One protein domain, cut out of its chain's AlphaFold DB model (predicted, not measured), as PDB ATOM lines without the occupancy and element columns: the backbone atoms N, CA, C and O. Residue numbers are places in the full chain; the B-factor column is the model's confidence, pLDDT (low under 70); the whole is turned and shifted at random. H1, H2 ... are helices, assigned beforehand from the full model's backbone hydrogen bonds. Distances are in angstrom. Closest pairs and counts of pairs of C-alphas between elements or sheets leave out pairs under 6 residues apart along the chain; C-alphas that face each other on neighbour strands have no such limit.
ATOM      1  N   VAL A 106     -36.677  -1.052 -30.856       60.50
ATOM      2  CA  VAL A 106     -38.090  -0.857 -30.505       60.50
ATOM      3  C   VAL A 106     -38.507   0.627 -30.502       60.50
ATOM      4  O   VAL A 106     -37.811   1.495 -29.977       60.50
ATOM      5  N   GLY A 107     -39.639   0.942 -31.144       77.00
ATOM      6  CA  GLY A 107     -40.213   2.291 -31.122       77.00
ATOM      7  C   GLY A 107     -40.476   2.746 -29.685       77.00
ATOM      8  O   GLY A 107     -40.778   1.923 -28.827       77.00
ATOM      9  N   PHE A 108     -40.352   4.047 -29.402       68.69
ATOM     10  CA  PHE A 108     -40.463   4.570 -28.032       68.69
ATOM     11  C   PHE A 108     -41.768   4.144 -27.340       68.69
ATOM     12  O   PHE A 108     -41.730   3.746 -26.180       68.69
ATOM     13  N   ALA A 109     -42.884   4.142 -28.075       75.00
ATOM     14  CA  ALA A 109     -44.172   3.644 -27.597       75.00
ATOM     15  C   ALA A 109     -44.108   2.161 -27.191       75.00
ATOM     16  O   ALA A 109     -44.366   1.830 -26.041       75.00
ATOM     17  N   ALA A 110     -43.640   1.284 -28.081       75.75
ATOM     18  CA  ALA A 110     -43.499  -0.145 -27.795       75.75
ATOM     19  C   ALA A 110     -42.478  -0.440 -26.671       75.75
ATOM     20  O   ALA A 110     -42.632  -1.388 -25.902       75.75
ATOM     21  N   HIS A 111     -41.449   0.396 -26.508       74.88
ATOM     22  CA  HIS A 111     -40.530   0.311 -25.372       74.88
ATOM     23  C   HIS A 111     -41.204   0.723 -24.053       74.88
ATOM     24  O   HIS A 111     -40.945   0.112 -23.015       74.88
ATOM     25  N   LEU A 112     -42.067   1.746 -24.067       78.44
ATOM     26  CA  LEU A 112     -42.863   2.121 -22.899       78.44
ATOM     27  C   LEU A 112     -43.862   1.025 -22.529       78.44
ATOM     28  O   LEU A 112     -43.937   0.679 -21.356       78.44
ATOM     29  N   GLU A 113     -44.547   0.433 -23.505       83.12
ATOM     30  CA  GLU A 113     -45.468  -0.686 -23.280       83.12
ATOM     31  C   GLU A 113     -44.751  -1.890 -22.657       83.12
ATOM     32  O   GLU A 113     -45.195  -2.412 -21.635       83.12
ATOM     33  N   ALA A 114     -43.583  -2.271 -23.183       81.75
ATOM     34  CA  ALA A 114     -42.763  -3.332 -22.597       81.75
ATOM     35  C   ALA A 114     -42.299  -2.992 -21.165       81.75
ATOM     36  O   ALA A 114     -42.289  -3.848 -20.275       81.75
ATOM     37  N   LEU A 115     -41.935  -1.732 -20.904       83.56
ATOM     38  CA  LEU A 115     -41.592  -1.267 -19.558       83.56
ATOM     39  C   LEU A 115     -42.790  -1.252 -18.603       83.56
ATOM     40  O   LEU A 115     -42.616  -1.426 -17.397       83.56
ATOM     41  N   GLU A 116     -43.992  -0.990 -19.099       86.38
ATOM     42  CA  GLU A 116     -45.200  -1.055 -18.288       86.38
ATOM     43  C   GLU A 116     -45.575  -2.492 -17.960       86.38
ATOM     44  O   GLU A 116     -45.848  -2.771 -16.793       86.38
ATOM     45  N   ALA A 117     -45.529  -3.393 -18.944       89.50
ATOM     46  CA  ALA A 117     -45.776  -4.818 -18.753       89.50
ATOM     47  C   ALA A 117     -44.833  -5.395 -17.687       89.50
ATOM     48  O   ALA A 117     -45.284  -5.859 -16.644       89.50
ATOM     49  N   THR A 118     -43.522  -5.199 -17.854       86.25
ATOM     50  CA  THR A 118     -42.520  -5.645 -16.868       86.25
ATOM     51  C   THR A 118     -42.746  -5.062 -15.468       86.25
ATOM     52  O   THR A 118     -42.609  -5.767 -14.471       86.25
ATOM     53  N   LYS A 119     -43.143  -3.786 -15.351       87.56
ATOM     54  CA  LYS A 119     -43.480  -3.184 -14.049       87.56
ATOM     55  C   LYS A 119     -44.734  -3.782 -13.420       87.56
ATOM     56  O   LYS A 119     -44.799  -3.833 -12.193       87.56
ATOM     57  N   ARG A 120     -45.748  -4.133 -14.215       90.62
ATOM     58  CA  ARG A 120     -46.976  -4.774 -13.720       90.62
ATOM     59  C   ARG A 120     -46.651  -6.172 -13.204       90.62
ATOM     60  O   ARG A 120     -46.982  -6.460 -12.057       90.62
ATOM     61  N   ASP A 121     -45.888  -6.947 -13.967       86.19
ATOM     62  CA  ASP A 121     -45.464  -8.299 -13.590       86.19
ATOM     63  C   ASP A 121     -44.630  -8.297 -12.302       86.19
ATOM     64  O   ASP A 121     -44.876  -9.077 -11.386       86.19
ATOM     65  N   GLU A 122     -43.674  -7.372 -12.169       83.50
ATOM     66  CA  GLU A 122     -42.863  -7.240 -10.951       83.50
ATOM     67  C   GLU A 122     -43.689  -6.878  -9.715       83.50
ATOM     68  O   GLU A 122     -43.381  -7.335  -8.614       83.50
ATOM     69  N   ARG A 123     -44.731  -6.051  -9.868       85.12
ATOM     70  CA  ARG A 123     -45.631  -5.719  -8.754       85.12
ATOM     71  C   ARG A 123     -46.443  -6.927  -8.331       85.12
ATOM     72  O   ARG A 123     -46.480  -7.205  -7.140       85.12
ATOM     73  N   GLN A 124     -47.015  -7.649  -9.292       86.94
ATOM     74  CA  GLN A 124     -47.775  -8.867  -9.017       86.94
ATOM     75  C   GLN A 124     -46.898  -9.896  -8.300       86.94
ATOM     76  O   GLN A 124     -47.276 -10.392  -7.246       86.94
ATOM     77  N   ARG A 125     -45.671 -10.126  -8.781       83.31
ATOM     78  CA  ARG A 125     -44.704 -11.016  -8.119       83.31
ATOM     79  C   ARG A 125     -44.361 -10.564  -6.699       83.31
ATOM     80  O   ARG A 125     -44.403 -11.370  -5.778       83.31
ATOM     81  N   MET A 126     -44.093  -9.272  -6.488       83.50
ATOM     82  CA  MET A 126     -43.847  -8.735  -5.142       83.50
ATOM     83  C   MET A 126     -45.063  -8.853  -4.211       83.50
ATOM     84  O   MET A 126     -44.884  -9.025  -3.008       83.50
ATOM     85  N   GLU A 127     -46.282  -8.694  -4.724       85.75
ATOM     86  CA  GLU A 127     -47.518  -8.841  -3.946       85.75
ATOM     87  C   GLU A 127     -47.751 -10.299  -3.550       85.75
ATOM     88  O   GLU A 127     -48.058 -10.573  -2.389       85.75
ATOM     89  N   VAL A 128     -47.508 -11.237  -4.466       83.62
ATOM     90  CA  VAL A 128     -47.568 -12.674  -4.182       83.62
ATOM     91  C   VAL A 128     -46.506 -13.062  -3.150       83.62
ATOM     92  O   VAL A 128     -46.848 -13.659  -2.135       83.62
ATOM     93  N   GLU A 129     -45.244 -12.652  -3.320       83.81
ATOM     94  CA  GLU A 129     -44.173 -12.908  -2.335       83.81
ATOM     95  C   GLU A 129     -44.502 -12.335  -0.945       83.81
ATOM     96  O   GLU A 129     -44.163 -12.928   0.076       83.81
ATOM     97  N   ARG A 130     -45.180 -11.181  -0.882       81.75
ATOM     98  CA  ARG A 130     -45.589 -10.555   0.386       81.75
ATOM     99  C   ARG A 130     -46.761 -11.251   1.063       81.75
ATOM    100  O   ARG A 130     -46.778 -11.317   2.286       81.75
ATOM    101  N   THR A 131     -47.749 -11.694   0.294       83.00
ATOM    102  CA  THR A 131     -48.981 -12.307   0.820       83.00
ATOM    103  C   THR A 131     -48.763 -13.751   1.242       83.00
ATOM    104  O   THR A 131     -49.322 -14.190   2.240       83.00
ATOM    105  N   THR A 132     -47.904 -14.470   0.525       79.69
ATOM    106  CA  THR A 132     -47.589 -15.880   0.789       79.69
ATOM    107  C   THR A 132     -46.491 -16.070   1.830       79.69
ATOM    108  O   THR A 132     -46.063 -17.196   2.071       79.69
ATOM    109  N   SER A 133     -45.981 -14.981   2.418       72.12
ATOM    110  CA  SER A 133     -44.813 -14.989   3.317       72.12
ATOM    111  C   SER A 133     -43.571 -15.662   2.714       72.12
ATOM    112  O   SER A 133     -42.610 -15.945   3.425       72.12
ATOM    113  N   GLY A 134     -43.584 -15.905   1.400       65.69
ATOM    114  CA  GLY A 134     -42.544 -16.611   0.682       65.69
ATOM    115  C   GLY A 134     -42.606 -18.142   0.708       65.69
ATOM    116  O   GLY A 134     -41.661 -18.749   0.212       65.69
ATOM    117  N   GLU A 135     -43.655 -18.769   1.250       69.44
ATOM    118  CA  GLU A 135     -43.738 -20.236   1.387       69.44
ATOM    119  C   GLU A 135     -44.164 -20.954   0.096       69.44
ATOM    120  O   GLU A 135     -43.735 -22.076  -0.155       69.44
ATOM    121  N   THR A 136     -44.975 -20.314  -0.751       67.88
ATOM    122  CA  THR A 136     -45.526 -20.927  -1.978       67.88
ATOM    123  C   THR A 136     -44.978 -20.323  -3.272       67.88
ATOM    124  O   THR A 136     -45.477 -20.621  -4.356       67.88
ATOM    125  N   TYR A 137     -43.957 -19.468  -3.181       69.69
ATOM    126  CA  TYR A 137     -43.392 -18.780  -4.338       69.69
ATOM    127  C   TYR A 137     -42.158 -19.512  -4.882       69.69
ATOM    128  O   TYR A 137     -41.233 -19.822  -4.133       69.69
ATOM    129  N   ASP A 138     -42.129 -19.772  -6.192       73.81
ATOM    130  CA  ASP A 138     -40.972 -20.383  -6.847       73.81
ATOM    131  C   ASP A 138     -39.841 -19.358  -7.032       73.81
ATOM    132  O   ASP A 138     -39.927 -18.420  -7.830       73.81
ATOM    133  N   TYR A 139     -38.754 -19.560  -6.289       77.56
ATOM    134  CA  TYR A 139     -37.556 -18.722  -6.326       77.56
ATOM    135  C   TYR A 139     -36.548 -19.118  -7.409       77.56
ATOM    136  O   TYR A 139     -35.458 -18.544  -7.440       77.56
ATOM    137  N   SER A 140     -36.868 -20.058  -8.303       78.94
ATOM    138  CA  SER A 140     -35.988 -20.466  -9.412       78.94
ATOM    139  C   SER A 140     -35.489 -19.279 -10.251       78.94
ATOM    140  O   SER A 140     -34.338 -19.255 -10.683       78.94
ATOM    141  N   ASN A 141     -36.325 -18.247 -10.398       75.81
ATOM    142  CA  ASN A 141     -36.018 -17.005 -11.114       75.81
ATOM    143  C   ASN A 141     -35.573 -15.842 -10.200       75.81
ATOM    144  O   ASN A 141     -35.445 -14.711 -10.668       75.81
ATOM    145  N   GLY A 142     -35.335 -16.104  -8.912       76.75
ATOM    146  CA  GLY A 142     -34.996 -15.106  -7.893       76.75
ATOM    147  C   GLY A 142     -36.211 -14.435  -7.239       76.75
ATOM    148  O   GLY A 142     -37.347 -14.567  -7.691       76.75
ATOM    149  N   SER A 143     -35.968 -13.703  -6.145       82.56
ATOM    150  CA  SER A 143     -37.005 -12.939  -5.434       82.56
ATOM    151  C   SER A 143     -37.152 -11.530  -6.012       82.56
ATOM    152  O   SER A 143     -36.202 -10.738  -6.029       82.56
ATOM    153  N   ALA A 144     -38.375 -11.172  -6.392       81.25
ATOM    154  CA  ALA A 144     -38.752  -9.845  -6.857       81.25
ATOM    155  C   ALA A 144     -38.497  -8.768  -5.786       81.25
ATOM    156  O   ALA A 144     -38.101  -7.641  -6.108       81.25
ATOM    157  N   LEU A 145     -38.660  -9.100  -4.500       80.19
ATOM    158  CA  LEU A 145     -38.324  -8.192  -3.399       80.19
ATOM    159  C   LEU A 145     -36.819  -7.903  -3.311       80.19
ATOM    160  O   LEU A 145     -36.433  -6.770  -2.995       80.19
ATOM    161  N   HIS A 146     -35.969  -8.894  -3.579       81.88
ATOM    162  CA  HIS A 146     -34.519  -8.707  -3.638       81.88
ATOM    163  C   HIS A 146     -34.104  -7.891  -4.863       81.88
ATOM    164  O   HIS A 146     -33.401  -6.887  -4.717       81.88
ATOM    165  N   ASP A 147     -34.657  -8.196  -6.032       81.56
ATOM    166  CA  ASP A 147     -34.412  -7.432  -7.256       81.56
ATOM    167  C   ASP A 147     -34.804  -5.956  -7.119       81.56
ATOM    168  O   ASP A 147     -34.079  -5.053  -7.557       81.56
ATOM    169  N   ALA A 148     -35.933  -5.674  -6.463       80.19
ATOM    170  CA  ALA A 148     -36.370  -4.311  -6.184       80.19
ATOM    171  C   ALA A 148     -35.384  -3.561  -5.270       80.19
ATOM    172  O   ALA A 148     -35.125  -2.363  -5.475       80.19
ATOM    173  N   LYS A 149     -34.803  -4.247  -4.274       83.00
ATOM    174  CA  LYS A 149     -33.751  -3.683  -3.410       83.00
ATOM    175  C   LYS A 149     -32.486  -3.399  -4.216       83.00
ATOM    176  O   LYS A 149     -31.986  -2.272  -4.166       83.00
ATOM    177  N   ASP A 150     -32.034  -4.341  -5.030       82.75
ATOM    178  CA  ASP A 150     -30.811  -4.198  -5.823       82.75
ATOM    179  C   ASP A 150     -30.932  -3.109  -6.887       82.75
ATOM    180  O   ASP A 150     -30.012  -2.312  -7.094       82.75
ATOM    181  N   ARG A 151     -32.101  -2.977  -7.524       80.94
ATOM    182  CA  ARG A 151     -32.408  -1.840  -8.410       80.94
ATOM    183  C   ARG A 151     -32.338  -0.513  -7.666       80.94
ATOM    184  O   ARG A 151     -31.795   0.462  -8.190       80.94
ATOM    185  N   ARG A 152     -32.857  -0.445  -6.437       77.00
ATOM    186  CA  ARG A 152     -32.801   0.771  -5.611       77.00
ATOM    187  C   ARG A 152     -31.359   1.139  -5.255       77.00
ATOM    188  O   ARG A 152     -31.009   2.319  -5.360       77.00
ATOM    189  N   ILE A 153     -30.531   0.154  -4.905       80.00
ATOM    190  CA  ILE A 153     -29.099   0.328  -4.619       80.00
ATOM    191  C   ILE A 153     -28.366   0.829  -5.867       80.00
ATOM    192  O   ILE A 153     -27.724   1.879  -5.811       80.00
ATOM    193  N   ARG A 154     -28.543   0.165  -7.018       81.50
ATOM    194  CA  ARG A 154     -27.954   0.587  -8.302       81.50
ATOM    195  C   ARG A 154     -28.342   2.017  -8.671       81.50
ATOM    196  O   ARG A 154     -27.488   2.828  -9.026       81.50
ATOM    197  N   ASN A 155     -29.616   2.374  -8.519       79.06
ATOM    198  CA  ASN A 155     -30.097   3.731  -8.787       79.06
ATOM    199  C   ASN A 155     -29.500   4.767  -7.828       79.06
ATOM    200  O   ASN A 155     -29.190   5.890  -8.233       79.06
ATOM    201  N   PHE A 156     -29.329   4.419  -6.553       77.94
ATOM    202  CA  PHE A 156     -28.641   5.277  -5.596       77.94
ATOM    203  C   PHE A 156     -27.172   5.483  -5.981       77.94
ATOM    204  O   PHE A 156     -26.743   6.632  -6.084       77.94
ATOM    205  N   GLN A 157     -26.439   4.412  -6.280       80.12
ATOM    206  CA  GLN A 157     -25.044   4.477  -6.724       80.12
ATOM    207  C   GLN A 157     -24.895   5.322  -7.993       80.12
ATOM    208  O   GLN A 157     -24.075   6.237  -8.027       80.12
ATOM    209  N   LYS A 158     -25.757   5.118  -8.998       77.12
ATOM    210  CA  LYS A 158     -25.776   5.921 -10.230       77.12
ATOM    211  C   LYS A 158     -25.975   7.412  -9.945       77.12
ATOM    212  O   LYS A 158     -25.310   8.248 -10.555       77.12
ATOM    213  N   ARG A 159     -26.850   7.767  -8.995       73.50
ATOM    214  CA  ARG A 159     -27.031   9.160  -8.549       73.50
ATOM    215  C   ARG A 159     -25.794   9.709  -7.845       73.50
ATOM    216  O   ARG A 159     -25.431  10.848  -8.119       73.50
ATOM    217  N   GLN A 160     -25.144   8.924  -6.986       75.81
ATOM    218  CA  GLN A 160     -23.906   9.348  -6.324       75.81
ATOM    219  C   GLN A 160     -22.774   9.568  -7.327       75.81
ATOM    220  O   GLN A 160     -22.105  10.591  -7.262       75.81
ATOM    221  N   LEU A 161     -22.614   8.675  -8.307       74.75
ATOM    222  CA  LEU A 161     -21.628   8.827  -9.378       74.75
ATOM    223  C   LEU A 161     -21.921  10.048 -10.249       74.75
ATOM    224  O   LEU A 161     -21.024  10.847 -10.505       74.75
ATOM    225  N   LYS A 162     -23.185  10.248 -10.648       74.25
ATOM    226  CA  LYS A 162     -23.598  11.447 -11.390       74.25
ATOM    227  C   LYS A 162     -23.309  12.712 -10.587       74.25
ATOM    228  O   LYS A 162     -22.790  13.673 -11.141       74.25
ATOM    229  N   ARG A 163     -23.608  12.704  -9.285       65.12
ATOM    230  CA  ARG A 163     -23.296  13.814  -8.386       65.12
ATOM    231  C   ARG A 163     -21.790  14.055  -8.333       65.12
ATOM    232  O   ARG A 163     -21.379  15.160  -8.632       65.12
ATOM    233  N   ALA A 164     -20.979  13.037  -8.057       66.12
ATOM    234  CA  ALA A 164     -19.519  13.137  -8.020       66.12
ATOM    235  C   ALA A 164     -18.919  13.651  -9.336       66.12
ATOM    236  O   ALA A 164     -18.004  14.469  -9.326       66.12
ATOM    237  N   HIS A 165     -19.457  13.220 -10.474       71.81
ATOM    238  CA  HIS A 165     -19.062  13.737 -11.778       71.81
ATOM    239  C   HIS A 165     -19.405  15.228 -11.930       71.81
ATOM    240  O   HIS A 165     -18.553  16.012 -12.338       71.81
ATOM    241  N   MET A 166     -20.624  15.638 -11.560       61.31
ATOM    242  CA  MET A 166     -21.029  17.050 -11.575       61.31
ATOM    243  C   MET A 166     -20.183  17.897 -10.614       61.31
ATOM    244  O   MET A 166     -19.774  18.983 -11.000       61.31
ATOM    245  N   LEU A 167     -19.852  17.370  -9.427       61.97
ATOM    246  CA  LEU A 167     -18.950  18.000  -8.454       61.97
ATOM    247  C   LEU A 167     -17.579  18.299  -9.059       61.97
ATOM    248  O   LEU A 167     -17.059  19.400  -8.915       61.97
ATOM    249  N   LYS A 168     -17.000  17.321  -9.763       63.94
ATOM    250  CA  LYS A 168     -15.689  17.467 -10.403       63.94
ATOM    251  C   LYS A 168     -15.700  18.461 -11.564       63.94
ATOM    252  O   LYS A 168     -14.700  19.130 -11.783       63.94
ATOM    253  N   ARG A 169     -16.800  18.534 -12.322       64.38
ATOM    254  CA  ARG A 169     -16.900  19.388 -13.517       64.38
ATOM    255  C   ARG A 169     -17.321  20.824 -13.220       64.38
ATOM    256  O   ARG A 169     -16.840  21.727 -13.889       64.38
ATOM    257  N   MET A 170     -18.236  21.018 -12.274       50.81
ATOM    258  CA  MET A 170     -18.914  22.299 -12.038       50.81
ATOM    259  C   MET A 170     -18.635  22.878 -10.639       50.81
ATOM    260  O   MET A 170     -19.136  23.954 -10.331       50.81
ATOM    261  N   GLY A 171     -17.870  22.183  -9.783       52.53
ATOM    262  CA  GLY A 171     -17.800  22.483  -8.346       52.53
ATOM    263  C   GLY A 171     -19.039  21.982  -7.596       52.53
ATOM    264  O   GLY A 171     -19.931  21.406  -8.213       52.53
ATOM    265  N   ASP A 172     -19.091  22.152  -6.268       46.38
ATOM    266  CA  ASP A 172     -20.187  21.676  -5.406       46.38
ATOM    267  C   ASP A 172     -21.537  22.321  -5.793       46.38
ATOM    268  O   ASP A 172     -21.768  23.476  -5.438       46.38
ATOM    269  N   PRO A 173     -22.476  21.634  -6.492       50.84
ATOM    270  CA  PRO A 173     -23.789  22.185  -6.768       50.84
ATOM    271  C   PRO A 173     -24.736  21.873  -5.606       50.84
ATOM    272  O   PRO A 173     -25.952  21.896  -5.793       50.84
ATOM    273  N   THR A 174     -24.223  21.504  -4.417       48.62
ATOM    274  CA  THR A 174     -25.018  21.660  -3.198       48.62
ATOM    275  C   THR A 174     -25.457  23.107  -3.205       48.62
ATOM    276  O   THR A 174     -24.598  23.986  -3.114       48.62
ATOM    277  N   PRO A 175     -26.747  23.373  -3.428       48.31
ATOM    278  CA  PRO A 175     -27.162  24.720  -3.718       48.31
ATOM    279  C   PRO A 175     -26.769  25.534  -2.487       48.31
ATOM    280  O   PRO A 175     -27.047  25.111  -1.355       48.31
TER     281      PRO A 175
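Overview. This is residues 106 to 175 of the 262 residues of an uncharacterized protein of Bodo saltans (UniProt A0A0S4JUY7). H2, the longest helix, and H1, nearly as long, form an open V, meeting near the last residues of H1 and the first residues of H2. The loop of residues 132 to 143 joins them at the closed end of the V, while long parts of both arms stand free. The printed part has 70 residues with two named helices, H1 then H2, and no named strand; its class is all helix. It is extended, with a radius of gyration of the C-alphas of 17.6 A, and elongated, spanning 52 by 33 by 21 A.

Along the chain. H2 holds residues 144 to 170 and measures 38.1 A from its first to its last C-alpha. C-alpha 144 is at (-38.752, -9.845, -6.857) and C-alpha 170 at (-18.914, 22.299, -12.038). H1 holds residues 108 to 131 and measures 34.5 A; C-alpha 108 is at (-40.463, 4.570, -28.032).

Arrangement. H2 touches H1 with residues 144 to 145 alone, and H1 touches H2 with residues 122 to 129 alone. Their closest C-alphas, those of Ala 144 and Met 126, are 5.5 A apart. The helices run opposite ways at a steep tilt of 51 degrees, and their centres are 21.4 A apart. In H1 and H2 every O i to N i+4 pair is within hydrogen-bond range.

Size, cuts and confidence. The two C-alphas farthest apart, those of Thr 136 and Gly 171, are 51.9 A apart. The link from H1 to H2, 12 residues, is long. The printed part has no cut. The mean pLDDT of the printed part is 75.3, and values under 70 fall at residues 106 and 108, residues 134 to 137, residues 163 to 164 and residues 166 to 175.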